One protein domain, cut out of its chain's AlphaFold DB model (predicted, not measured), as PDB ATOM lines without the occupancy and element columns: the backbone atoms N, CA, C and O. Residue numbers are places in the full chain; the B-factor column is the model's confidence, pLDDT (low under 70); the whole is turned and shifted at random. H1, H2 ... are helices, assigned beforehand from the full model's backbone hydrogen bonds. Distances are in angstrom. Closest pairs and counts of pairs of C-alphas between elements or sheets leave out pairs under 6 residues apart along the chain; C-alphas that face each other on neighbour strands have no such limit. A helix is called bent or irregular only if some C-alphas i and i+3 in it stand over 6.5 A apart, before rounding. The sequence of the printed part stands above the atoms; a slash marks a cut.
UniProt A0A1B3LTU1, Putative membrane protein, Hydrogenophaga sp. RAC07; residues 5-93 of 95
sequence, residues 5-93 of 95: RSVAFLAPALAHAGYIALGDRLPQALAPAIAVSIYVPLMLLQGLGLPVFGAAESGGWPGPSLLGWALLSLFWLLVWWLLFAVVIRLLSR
ATOM      1  N   ARG A   5      47.794  96.871 -32.962       63.06
ATOM      2  CA  ARG A   5      48.951  96.163 -32.394       63.06
ATOM      3  C   ARG A   5      49.431  96.808 -31.089       63.06
ATOM      4  O   ARG A   5      49.799  96.092 -30.170       63.06
ATOM      5  N   SER A   6      49.388  98.136 -30.987       62.53
ATOM      6  CA  SER A   6      49.751  98.892 -29.782       62.53
ATOM      7  C   SER A   6      48.717  98.714 -28.664       62.53
ATOM      8  O   SER A   6      49.099  98.543 -27.511       62.53
ATOM      9  N   VAL A   7      47.420  98.673 -29.000       64.56
ATOM     10  CA  VAL A   7      46.329  98.381 -28.041       64.56
ATOM     11  C   VAL A   7      46.484  96.982 -27.451       64.56
ATOM     12  O   VAL A   7      46.469  96.823 -26.232       64.56
ATOM     13  N   ALA A   8      46.686  95.983 -28.314       62.75
ATOM     14  CA  ALA A   8      46.871  94.588 -27.920       62.75
ATOM     15  C   ALA A   8      48.093  94.380 -27.007       62.75
ATOM     16  O   ALA A   8      48.113  93.462 -26.196       62.75
ATOM     17  N   PHE A   9      49.103  95.243 -27.119       64.69
ATOM     18  CA  PHE A   9      50.330  95.164 -26.329       64.69
ATOM     19  C   PHE A   9      50.231  95.914 -24.993       64.69
ATOM     20  O   PHE A   9      50.720  95.439 -23.972       64.69
ATOM     21  N   LEU A  10      49.580  97.080 -24.982       68.00
ATOM     22  CA  LEU A  10      49.476  97.932 -23.794       68.00
ATOM     23  C   LEU A  10      48.365  97.483 -22.840       68.00
ATOM     24  O   LEU A  10      48.544  97.554 -21.627       68.00
ATOM     25  N   ALA A  11      47.236  96.990 -23.356       69.12
ATOM     26  CA  ALA A  11      46.097  96.601 -22.525       69.12
ATOM     27  C   ALA A  11      46.418  95.486 -21.505       69.12
ATOM     28  O   ALA A  11      46.029  95.632 -20.346       69.12
ATOM     29  N   PRO A  12      47.164  94.414 -21.840       66.44
ATOM     30  CA  PRO A  12      47.479  93.359 -20.876       66.44
ATOM     31  C   PRO A  12      48.526  93.770 -19.834       66.44
ATOM     32  O   PRO A  12      48.454  93.328 -18.686       66.44
ATOM     33  N   ALA A  13      49.476  94.629 -20.221       67.06
ATOM     34  CA  ALA A  13      50.458  95.207 -19.306       67.06
ATOM     35  C   ALA A  13      49.772  96.124 -18.282       67.06
ATOM     36  O   ALA A  13      50.020  96.020 -17.081       67.06
ATOM     37  N   LEU A  14      48.842  96.962 -18.749       70.75
ATOM     38  CA  LEU A  14      48.011  97.801 -17.888       70.75
ATOM     39  C   LEU A  14      47.053  96.974 -17.025       70.75
ATOM     40  O   LEU A  14      46.838  97.328 -15.872       70.75
ATOM     41  N   ALA A  15      46.521  95.857 -17.532       69.81
ATOM     42  CA  ALA A  15      45.697  94.947 -16.739       69.81
ATOM     43  C   ALA A  15      46.497  94.320 -15.587       69.81
ATOM     44  O   ALA A  15      46.024  94.329 -14.457       69.81
ATOM     45  N   HIS A  16      47.728  93.852 -15.830       66.88
ATOM     46  CA  HIS A  16      48.604  93.342 -14.765       66.88
ATOM     47  C   HIS A  16      48.972  94.421 -13.744       66.88
ATOM     48  O   HIS A  16      48.870  94.179 -12.542       66.88
ATOM     49  N   ALA A  17      49.323  95.623 -14.204       68.88
ATOM     50  CA  ALA A  17      49.558  96.756 -13.313       68.88
ATOM     51  C   ALA A  17      48.301  97.102 -12.490       68.88
ATOM     52  O   ALA A  17      48.397  97.362 -11.294       68.88
ATOM     53  N   GLY A  18      47.118  97.039 -13.109       71.31
ATOM     54  CA  GLY A  18      45.826  97.234 -12.460       71.31
ATOM     55  C   GLY A  18      45.522  96.170 -11.407       71.31
ATOM     56  O   GLY A  18      45.092  96.520 -10.314       71.31
ATOM     57  N   TYR A  19      45.798  94.891 -11.682       69.00
ATOM     58  CA  TYR A  19      45.624  93.814 -10.701       69.00
ATOM     59  C   TYR A  19      46.517  94.011  -9.473       69.00
ATOM     60  O   TYR A  19      46.040  93.879  -8.347       69.00
ATOM     61  N   ILE A  20      47.778  94.396  -9.682       67.44
ATOM     62  CA  ILE A  20      48.717  94.698  -8.591       67.44
ATOM     63  C   ILE A  20      48.243  95.924  -7.794       67.44
ATOM     64  O   ILE A  20      48.245  95.897  -6.567       67.44
ATOM     65  N   ALA A  21      47.790  96.983  -8.473       71.19
ATOM     66  CA  ALA A  21      47.336  98.219  -7.831       71.19
ATOM     67  C   ALA A  21      45.998  98.071  -7.085       71.19
ATOM     68  O   ALA A  21      45.731  98.802  -6.129       71.19
ATOM     69  N   LEU A  22      45.138  97.151  -7.531       75.75
ATOM     70  CA  LEU A  22      43.865  96.866  -6.876       75.75
ATOM     71  C   LEU A  22      44.046  96.008  -5.622       75.75
ATOM     72  O   LEU A  22      43.238  96.168  -4.709       75.75
ATOM     73  N   GLY A  23      45.100  95.186  -5.544       70.88
ATOM     74  CA  GLY A  23      45.500  94.462  -4.332       70.88
ATOM     75  C   GLY A  23      44.315  93.793  -3.628       70.88
ATOM     76  O   GLY A  23      43.580  93.010  -4.232       70.88
ATOM     77  N   ASP A  24      44.081  94.184  -2.375       69.12
ATOM     78  CA  ASP A  24      43.027  93.647  -1.497       69.12
ATOM     79  C   ASP A  24      41.592  93.997  -1.927       69.12
ATOM     80  O   ASP A  24      40.625  93.500  -1.350       69.12
ATOM     81  N   ARG A  25      41.418  94.864  -2.932       77.62
ATOM     82  CA  ARG A  25      40.096  95.216  -3.479       77.62
ATOM     83  C   ARG A  25      39.555  94.165  -4.443       77.62
ATOM     84  O   ARG A  25      38.404  94.274  -4.870       77.62
ATOM     85  N   LEU A  26      40.367  93.182  -4.824       77.50
ATOM     86  CA  LEU A  26      39.920  92.081  -5.666       77.50
ATOM     87  C   LEU A  26      39.156  91.042  -4.832       77.50
ATOM     88  O   LEU A  26      39.492  90.809  -3.671       77.50
ATOM     89  N   PRO A  27      38.136  90.379  -5.411       85.50
ATOM     90  CA  PRO A  27      37.449  89.286  -4.737       85.50
ATOM     91  C   PRO A  27      38.443  88.224  -4.257       85.50
ATOM     92  O   PRO A  27      39.244  87.732  -5.051       85.50
ATOM     93  N   GLN A  28      38.350  87.810  -2.989       83.94
ATOM     94  CA  GLN A  28      39.240  86.789  -2.412       83.94
ATOM     95  C   GLN A  28      39.243  85.474  -3.209       83.94
ATOM     96  O   GLN A  28      40.257  84.786  -3.264       83.94
ATOM     97  N   ALA A  29      38.142  85.158  -3.897       88.38
ATOM     98  CA  ALA A  29      38.044  84.008  -4.793       88.38
ATOM     99  C   ALA A  29      39.072  84.027  -5.946       88.38
ATOM    100  O   ALA A  29      39.394  82.973  -6.489       88.38
ATOM    101  N   LEU A  30      39.602  85.198  -6.318       82.94
ATOM    102  CA  LEU A  30      40.631  85.340  -7.351       82.94
ATOM    103  C   LEU A  30      42.057  85.204  -6.805       82.94
ATOM    104  O   LEU A  30      42.982  85.027  -7.597       82.94
ATOM    105  N   ALA A  31      42.252  85.250  -5.483       82.56
ATOM    106  CA  ALA A  31      43.579  85.210  -4.874       82.56
ATOM    107  C   ALA A  31      44.419  83.996  -5.323       82.56
ATOM    108  O   ALA A  31      45.581  84.199  -5.677       82.56
ATOM    109  N   PRO A  32      43.871  82.763  -5.428       86.81
ATOM    110  CA  PRO A  32      44.640  81.623  -5.927       86.81
ATOM    111  C   PRO A  32      45.083  81.793  -7.383       86.81
ATOM    112  O   PRO A  32      46.216  81.470  -7.725       86.81
ATOM    113  N   ALA A  33      44.217  82.330  -8.246       87.31
ATOM    114  CA  ALA A  33      44.538  82.540  -9.656       87.31
ATOM    115  C   ALA A  33      45.623  83.614  -9.838       87.31
ATOM    116  O   ALA A  33      46.526  83.439 -10.653       87.31
ATOM    117  N   ILE A  34      45.564  84.687  -9.044       83.38
ATOM    118  CA  ILE A  34      46.582  85.747  -9.019       83.38
ATOM    119  C   ILE A  34      47.912  85.195  -8.495       83.38
ATOM    120  O   ILE A  34      48.963  85.438  -9.081       83.38
ATOM    121  N   ALA A  35      47.880  84.403  -7.419       86.69
ATOM    122  CA  ALA A  35      49.082  83.762  -6.902       86.69
ATOM    123  C   ALA A  35      49.711  82.849  -7.964       86.69
ATOM    124  O   ALA A  35      50.904  82.952  -8.235       86.69
ATOM    125  N   VAL A  36      48.918  82.014  -8.635       90.38
ATOM    126  CA  VAL A  36      49.403  81.140  -9.714       90.38
ATOM    127  C   VAL A  36      49.989  81.946 -10.875       90.38
ATOM    128  O   VAL A  36      51.059  81.591 -11.371       90.38
ATOM    129  N   SER A  37      49.348  83.044 -11.290       89.06
ATOM    130  CA  SER A  37      49.836  83.863 -12.406       89.06
ATOM    131  C   SER A  37      51.156  84.585 -12.107       89.06
ATOM    132  O   SER A  37      51.896  84.899 -13.041       89.06
ATOM    133  N   ILE A  38      51.476  84.810 -10.830       90.06
ATOM    134  CA  ILE A  38      52.742  85.397 -10.370       90.06
ATOM    135  C   ILE A  38      53.787  84.307 -10.123       90.06
ATOM    136  O   ILE A  38      54.881  84.349 -10.685       90.06
ATOM    137  N   TYR A  39      53.469  83.324  -9.281       92.06
ATOM    138  CA  TYR A  39      54.452  82.377  -8.764       92.06
ATOM    139  C   TYR A  39      54.849  81.313  -9.782       92.06
ATOM    140  O   TYR A  39      56.026  80.978  -9.835       92.06
ATOM    141  N   VAL A  40      53.942  80.810 -10.628       94.75
ATOM    142  CA  VAL A  40      54.304  79.742 -11.582       94.75
ATOM    143  C   VAL A  40      55.371  80.199 -12.588       94.75
ATOM    144  O   VAL A  40      56.389  79.512 -12.701       94.75
ATOM    145  N   PRO A  41      55.238  81.350 -13.278       94.06
ATOM    146  CA  PRO A  41      56.290  81.820 -14.180       94.06
ATOM    147  C   PRO A  41      57.614  82.072 -13.456       94.06
ATOM    148  O   PRO A  41      58.680  81.716 -13.958       94.06
ATOM    149  N   LEU A  42      57.559  82.649 -12.254       94.62
ATOM    150  CA  LEU A  42      58.759  82.932 -11.473       94.62
ATOM    151  C   LEU A  42      59.439  81.660 -10.967       94.62
ATOM    152  O   LEU A  42      60.660  81.586 -11.005       94.62
ATOM    153  N   MET A  43      58.692  80.630 -10.573       94.81
ATOM    154  CA  MET A  43      59.261  79.334 -10.195       94.81
ATOM    155  C   MET A  43      59.987  78.670 -11.368       94.81
ATOM    156  O   MET A  43      61.064  78.110 -11.176       94.81
ATOM    157  N   LEU A  44      59.454  78.777 -12.591       95.62
ATOM    158  CA  LEU A  44      60.150  78.290 -13.787       95.62
ATOM    159  C   LEU A  44      61.479  79.029 -13.998       95.62
ATOM    160  O   LEU A  44      62.504  78.397 -14.239       95.62
ATOM    161  N   LEU A  45      61.481  80.357 -13.854       95.12
ATOM    162  CA  LEU A  45      62.686  81.180 -13.982       95.12
ATOM    163  C   LEU A  45      63.693  80.933 -12.847       95.12
ATOM    164  O   LEU A  45      64.897  80.888 -13.094       95.12
ATOM    165  N   GLN A  46      63.216  80.720 -11.621       95.62
ATOM    166  CA  GLN A  46      64.044  80.323 -10.484       95.62
ATOM    167  C   GLN A  46      64.706  78.963 -10.734       95.62
ATOM    168  O   GLN A  46      65.881  78.794 -10.421       95.62
ATOM    169  N   GLY A  47      63.986  78.017 -11.349       95.25
ATOM    170  CA  GLY A  47      64.531  76.721 -11.764       95.25
ATOM    171  C   GLY A  47      65.695  76.829 -12.758       95.25
ATOM    172  O   GLY A  47      66.523  75.926 -12.822       95.25
ATOM    173  N   LEU A  48      65.809  77.951 -13.479       95.88
ATOM    174  CA  LEU A  48      66.948  78.278 -14.349       95.88
ATOM    175  C   LEU A  48      68.104  78.976 -13.605       95.88
ATOM    176  O   LEU A  48      69.066  79.410 -14.235       95.88
ATOM    177  N   GLY A  49      68.017  79.115 -12.279       95.12
ATOM    178  CA  GLY A  49      69.027  79.766 -11.442       95.12
ATOM    179  C   GLY A  49      68.903  81.290 -11.351       95.12
ATOM    180  O   GLY A  49      69.819  81.942 -10.851       95.12
ATOM    181  N   LEU A  50      67.801  81.886 -11.821       95.62
ATOM    182  CA  LEU A  50      67.611  83.338 -11.765       95.62
ATOM    183  C   LEU A  50      67.143  83.796 -10.365       95.62
ATOM    184  O   LEU A  50      66.211  83.207  -9.812       95.62
ATOM    185  N   PRO A  51      67.711  84.882  -9.798       94.62
ATOM    186  CA  PRO A  51      67.348  85.397  -8.472       94.62
ATOM    187  C   PRO A  51      66.057  86.236  -8.518       94.62
ATOM    188  O   PRO A  51      66.037  87.450  -8.291       94.62
ATOM    189  N   VAL A  52      64.950  85.586  -8.871       95.88
ATOM    190  CA  VAL A  52      63.653  86.242  -9.111       95.88
ATOM    191  C   VAL A  52      62.814  86.467  -7.854       95.88
ATOM    192  O   VAL A  52      61.837  87.210  -7.895       95.88
ATOM    193  N   PHE A  53      63.205  85.873  -6.732       94.75
ATOM    194  CA  PHE A  53      62.560  86.045  -5.433       94.75
ATOM    195  C   PHE A  53      63.483  86.802  -4.472       94.75
ATOM    196  O   PHE A  53      64.705  86.663  -4.540       94.75
ATOM    197  N   GLY A  54      62.898  87.634  -3.611       88.00
ATOM    198  CA  GLY A  54      63.603  88.321  -2.530       88.00
ATOM    199  C   GLY A  54      63.766  87.446  -1.283       88.00
ATOM    200  O   GLY A  54      63.425  86.263  -1.279       88.00
ATOM    201  N   ALA A  55      64.273  88.046  -0.204       81.75
ATOM    202  CA  ALA A  55      64.278  87.396   1.102       81.75
ATOM    203  C   ALA A  55      62.835  87.211   1.599       81.75
ATOM    204  O   ALA A  55      62.024  88.131   1.508       81.75
ATOM    205  N   ALA A  56      62.519  86.023   2.113       77.12
ATOM    206  CA  ALA A  56      61.256  85.785   2.796       77.12
ATOM    207  C   ALA A  56      61.361  86.246   4.253       77.12
ATOM    208  O   ALA A  56      62.347  85.948   4.932       77.12
ATOM    209  N   GLU A  57      60.329  86.923   4.753       70.94
ATOM    210  CA  GLU A  57      60.116  87.024   6.196       70.94
ATOM    211  C   GLU A  57      59.835  85.622   6.764       70.94
ATOM    212  O   GLU A  57      59.332  84.741   6.062       70.94
ATOM    213  N   SER A  58      60.198  85.383   8.027       64.75
ATOM    214  CA  SER A  58      60.080  84.056   8.644       64.75
ATOM    215  C   SER A  58      58.642  83.525   8.555       64.75
ATOM    216  O   SER A  58      57.718  84.132   9.089       64.75
ATOM    217  N   GLY A  59      58.456  82.395   7.861       67.25
ATOM    218  CA  GLY A  59      57.151  81.748   7.665       67.25
ATOM    219  C   GLY A  59      56.317  82.271   6.487       67.25
ATOM    220  O   GLY A  59      55.234  81.741   6.244       67.25
ATOM    221  N   GLY A  60      56.802  83.273   5.744       75.88
ATOM    222  CA  GLY A  60      56.133  83.827   4.567       75.88
ATOM    223  C   GLY A  60      56.589  83.212   3.241       75.88
ATOM    224  O   GLY A  60      57.645  82.586   3.140       75.88
ATOM    225  N   TRP A  61      55.800  83.437   2.189       79.31
ATOM    226  CA  TRP A  61      56.249  83.202   0.817       79.31
ATOM    227  C   TRP A  61      57.159  84.354   0.391       79.31
ATOM    228  O   TRP A  61      56.809  85.513   0.626       79.31
ATOM    229  N   PRO A  62      58.305  84.082  -0.251       87.69
ATOM    230  CA  PRO A  62      59.161  85.156  -0.714       87.69
ATOM    231  C   PRO A  62      58.423  85.979  -1.774       87.69
ATOM    232  O   PRO A  62      57.853  85.442  -2.729       87.69
ATOM    233  N   GLY A  63      58.431  87.298  -1.605       89.06
ATOM    234  CA  GLY A  63      57.942  88.211  -2.632       89.06
ATOM    235  C   GLY A  63      58.862  88.204  -3.863       89.06
ATOM    236  O   GLY A  63      60.051  87.883  -3.739       89.06
ATOM    237  N   PRO A  64      58.364  88.570  -5.058       91.12
ATOM    238  CA  PRO A  64      59.226  88.761  -6.218       91.12
ATOM    239  C   PRO A  64      60.259  89.868  -5.967       91.12
ATOM    240  O   PRO A  64      59.940  90.917  -5.403       91.12
ATOM    241  N   SER A  65      61.497  89.650  -6.409       93.50
ATOM    242  CA  SER A  65      62.526  90.696  -6.438       93.50
ATOM    243  C   SER A  65      62.205  91.737  -7.522       93.50
ATOM    244  O   SER A  65      61.307  91.537  -8.344       93.50
ATOM    245  N   LEU A  66      62.960  92.841  -7.590       90.62
ATOM    246  CA  LEU A  66      62.808  93.807  -8.689       90.62
ATOM    247  C   LEU A  66      63.033  93.145 -10.063       90.62
ATOM    248  O   LEU A  66      62.288  93.399 -11.009       90.62
ATOM    249  N   LEU A  67      64.019  92.244 -10.150       92.38
ATOM    250  CA  LEU A  67      64.247  91.420 -11.338       92.38
ATOM    251  C   LEU A  67      63.061  90.484 -11.600       92.38
ATOM    252  O   LEU A  67      62.629  90.362 -12.744       92.38
ATOM    253  N   GLY A  68      62.518  89.853 -10.554       93.06
ATOM    254  CA  GLY A  68      61.326  89.011 -10.651       93.06
ATOM    255  C   GLY A  68      60.140  89.758 -11.254       93.06
ATOM    256  O   GLY A  68      59.573  89.302 -12.243       93.06
ATOM    257  N   TRP A  69      59.815  90.946 -10.744       89.06
ATOM    258  CA  TRP A  69      58.748  91.782 -11.301       89.06
ATOM    259  C   TRP A  69      58.985  92.167 -12.765       89.06
ATOM    260  O   TRP A  69      58.055  92.104 -13.575       89.06
ATOM    261  N   ALA A  70      60.221  92.523 -13.127       90.19
ATOM    262  CA  ALA A  70      60.571  92.850 -14.507       90.19
ATOM    263  C   ALA A  70      60.399  91.640 -15.445       90.19
ATOM    264  O   ALA A  70      59.750  91.749 -16.487       90.19
ATOM    265  N   LEU A  71      60.923  90.474 -15.060       92.06
ATOM    266  CA  LEU A  71      60.835  89.252 -15.861       92.06
ATOM    267  C   LEU A  71      59.407  88.709 -15.947       92.06
ATOM    268  O   LEU A  71      58.998  88.275 -17.019       92.06
ATOM    269  N   LEU A  72      58.631  88.780 -14.864       90.44
ATOM    270  CA  LEU A  72      57.215  88.416 -14.864       90.44
ATOM    271  C   LEU A  72      56.415  89.289 -15.838       90.44
ATOM    272  O   LEU A  72      55.604  88.780 -16.612       90.44
ATOM    273  N   SER A  73      56.673  90.599 -15.832       85.25
ATOM    274  CA  SER A  73      56.025  91.538 -16.753       85.25
ATOM    275  C   SER A  73      56.369  91.210 -18.206       85.25
ATOM    276  O   SER A  73      55.477  91.145 -19.051       85.25
ATOM    277  N   LEU A  74      57.648  90.943 -18.496       87.81
ATOM    278  CA  LEU A  74      58.106  90.531 -19.827       87.81
ATOM    279  C   LEU A  74      57.507  89.189 -20.260       87.81
ATOM    280  O   LEU A  74      57.093  89.049 -21.410       87.81
ATOM    281  N   PHE A  75      57.430  88.221 -19.346       90.38
ATOM    282  CA  PHE A  75      56.829  86.916 -19.595       90.38
ATOM    283  C   PHE A  75      55.370  87.065 -20.032       90.38
ATOM    284  O   PHE A  75      54.993  86.587 -21.103       90.38
ATOM    285  N   TRP A  76      54.557  87.786 -19.258       85.75
ATOM    286  CA  TRP A  76      53.149  87.986 -19.597       85.75
ATOM    287  C   TRP A  76      52.963  88.806 -20.868       85.75
ATOM    288  O   TRP A  76      52.095  88.483 -21.679       85.75
ATOM    289  N   LEU A  77      53.797  89.821 -21.085       83.94
ATOM    290  CA  LEU A  77      53.793  90.596 -22.321       83.94
ATOM    291  C   LEU A  77      54.034  89.707 -23.548       83.94
ATOM    292  O   LEU A  77      53.312  89.819 -24.541       83.94
ATOM    293  N   LEU A  78      55.000  88.789 -23.462       87.56
ATOM    294  CA  LEU A  78      55.294  87.827 -24.519       87.56
ATOM    295  C   LEU A  78      54.130  86.851 -24.736       87.56
ATOM    296  O   LEU A  78      53.736  86.627 -25.880       87.56
ATOM    297  N   VAL A  79      53.555  86.305 -23.659       88.44
ATOM    298  CA  VAL A  79      52.395  85.399 -23.726       88.44
ATOM    299  C   VAL A  79      51.224  86.078 -24.434       88.44
ATOM    300  O   VAL A  79      50.683  85.527 -25.394       88.44
ATOM    301  N   TRP A  80      50.858  87.291 -24.021       82.94
ATOM    302  CA  TRP A  80      49.764  88.026 -24.651       82.94
ATOM    303  C   TRP A  80      50.064  88.372 -26.103       82.94
ATOM    304  O   TRP A  80      49.201  88.191 -26.961       82.94
ATOM    305  N   TRP A  81      51.285  88.811 -26.404       83.00
ATOM    306  CA  TRP A  81      51.695  89.077 -27.778       83.00
ATOM    307  C   TRP A  81      51.547  87.841 -28.675       83.00
ATOM    308  O   TRP A  81      50.978  87.947 -29.764       83.00
ATOM    309  N   LEU A  82      51.987  86.667 -28.207       87.81
ATOM    310  CA  LEU A  82      51.835  85.401 -28.928       87.81
ATOM    311  C   LEU A  82      50.361  85.032 -29.125       87.81
ATOM    312  O   LEU A  82      49.967  84.694 -30.242       87.81
ATOM    313  N   LEU A  83      49.536  85.146 -28.079       88.00
ATOM    314  CA  LEU A  83      48.096  84.884 -28.169       88.00
ATOM    315  C   LEU A  83      47.429  85.789 -29.213       88.00
ATOM    316  O   LEU A  83      46.727  85.292 -30.092       88.00
ATOM    317  N   PHE A  84      47.699  87.097 -29.184       84.56
ATOM    318  CA  PHE A  84      47.166  88.028 -30.182       84.56
ATOM    319  C   PHE A  84      47.667  87.719 -31.592       84.56
ATOM    320  O   PHE A  84      46.878  87.756 -32.535       84.56
ATOM    321  N   ALA A  85      48.948  87.386 -31.756       86.19
ATOM    322  CA  ALA A  85      49.500  87.015 -33.057       86.19
ATOM    323  C   ALA A  85      48.804  85.771 -33.634       86.19
ATOM    324  O   ALA A  85      48.466  85.753 -34.822       86.19
ATOM    325  N   VAL A  86      48.540  84.761 -32.798       89.75
ATOM    326  CA  VAL A  86      47.792  83.557 -33.185       89.75
ATOM    327  C   VAL A  86      46.353  83.908 -33.550       89.75
ATOM    328  O   VAL A  86      45.914  83.552 -34.642       89.75
ATOM    329  N   VAL A  87      45.637  84.646 -32.699       88.31
ATOM    330  CA  VAL A  87      44.240  85.044 -32.947       88.31
ATOM    331  C   VAL A  87      44.119  85.833 -34.250       88.31
ATOM    332  O   VAL A  87      43.311  85.479 -35.103       88.31
ATOM    333  N   ILE A  88      44.964  86.845 -34.466       87.12
ATOM    334  CA  ILE A  88      44.961  87.635 -35.706       87.12
ATOM    335  C   ILE A  88      45.213  86.734 -36.915       87.12
ATOM    336  O   ILE A  88      44.518  86.856 -37.924       87.12
ATOM    337  N   ARG A  89      46.180  85.813 -36.826       88.06
ATOM    338  CA  ARG A  89      46.491  84.889 -37.922       88.06
ATOM    339  C   ARG A  89      45.339  83.934 -38.216       88.06
ATOM    340  O   ARG A  89      45.112  83.639 -39.384       88.06
ATOM    341  N   LEU A  90      44.624  83.461 -37.198       90.50
ATOM    342  CA  LEU A  90      43.447  82.609 -37.371       90.50
ATOM    343  C   LEU A  90      42.280  83.374 -38.002       90.50
ATOM    344  O   LEU A  90      41.643  82.847 -38.905       90.50
ATOM    345  N   LEU A  91      42.050  84.620 -37.588       89.00
ATOM    346  CA  LEU A  91      40.970  85.466 -38.109       89.00
ATOM    347  C   LEU A  91      41.253  86.035 -39.505       89.00
ATOM    348  O   LEU A  91      40.327  86.393 -40.222       89.00
ATOM    349  N   SER A  92      42.525  86.132 -39.895       85.06
ATOM    350  CA  SER A  92      42.946  86.673 -41.197       85.06
ATOM    351  C   SER A  92      43.113  85.594 -42.274       85.06
ATOM    352  O   SER A  92      43.562  85.899 -43.378       85.06
ATOM    353  N   ARG A  93      42.814  84.326 -41.966       77.44
ATOM    354  CA  ARG A  93      42.828  83.241 -42.954       77.44
ATOM    355  C   ARG A  93      41.543  83.313 -43.793       77.44
ATOM    356  O   ARG A  93      40.474  83.165 -43.209       77.44
TER     357      ARG A  93
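AT A GLANCE: This is residues 5 to 93 of the 95 residues of the protein "Putative membrane protein" of Hydrogenophaga sp. RAC07 (UniProt A0A1B3LTU1). Three helices make a loose triangle: H1 slants over the long H3, and H2 crosses H3 near its first residues. Beyond H2 a long loop reaches to Ser 58, at the opposite end from Arg 93. The printed part has 89 residues, with H1, H2 and H3 in chain order, no named strand and class all helix. It is loose, with a radius of gyration of the C-alphas of 15.1 A, and elongated, spanning 54 by 33 by 19 A.

HOW THE PARTS SIT: Start at H1, residues 5 to 25, irregular, with C-alphas 21 and 24 8.9 A apart. A tight link leads to H2, residues 28 to 47, irregular, with C-alphas 29 and 32 7.1 A apart; H1 and H2 meet only through their link. At H3, residues 66 to 91, find residues 73 to 84 touching residues 8 to 16 of H1, at a steep tilt of 47 degrees, opposite ways; the closest C-alphas, of Phe 9 and Trp 81, are 6.4 A apart. H2 touches H3 with residues 38 to 42 alone, about perpendicular at 77 degrees; the closest C-alphas, of Leu 42 and Leu 72, are 6.6 A apart. Every O i to N i+4 pair is within hydrogen-bond range in H3, against 13 of 17 in H1 and 12 of 16 in H2.

IN THESE COORDINATES: Find C-alpha 5 at (48.951, 96.163, -32.394); H1 runs 30.3 A from there, with a kink of 35 degrees near residue 19. H2 runs 28.8 A, with a kink of 27 degrees near residue 41. H3 runs 37.6 A to C-alpha 91 at (40.970, 85.466, -38.109).

THE WHOLE: The C-alphas farthest apart, of Ser 58 and Arg 93, are 54.4 A apart. The printed part has no cut, and the link from H2 to H3, residues 48 to 65, is long. Look for pLDDT under 70 in 17 residues, among them 5 to 13 and 58 to 59.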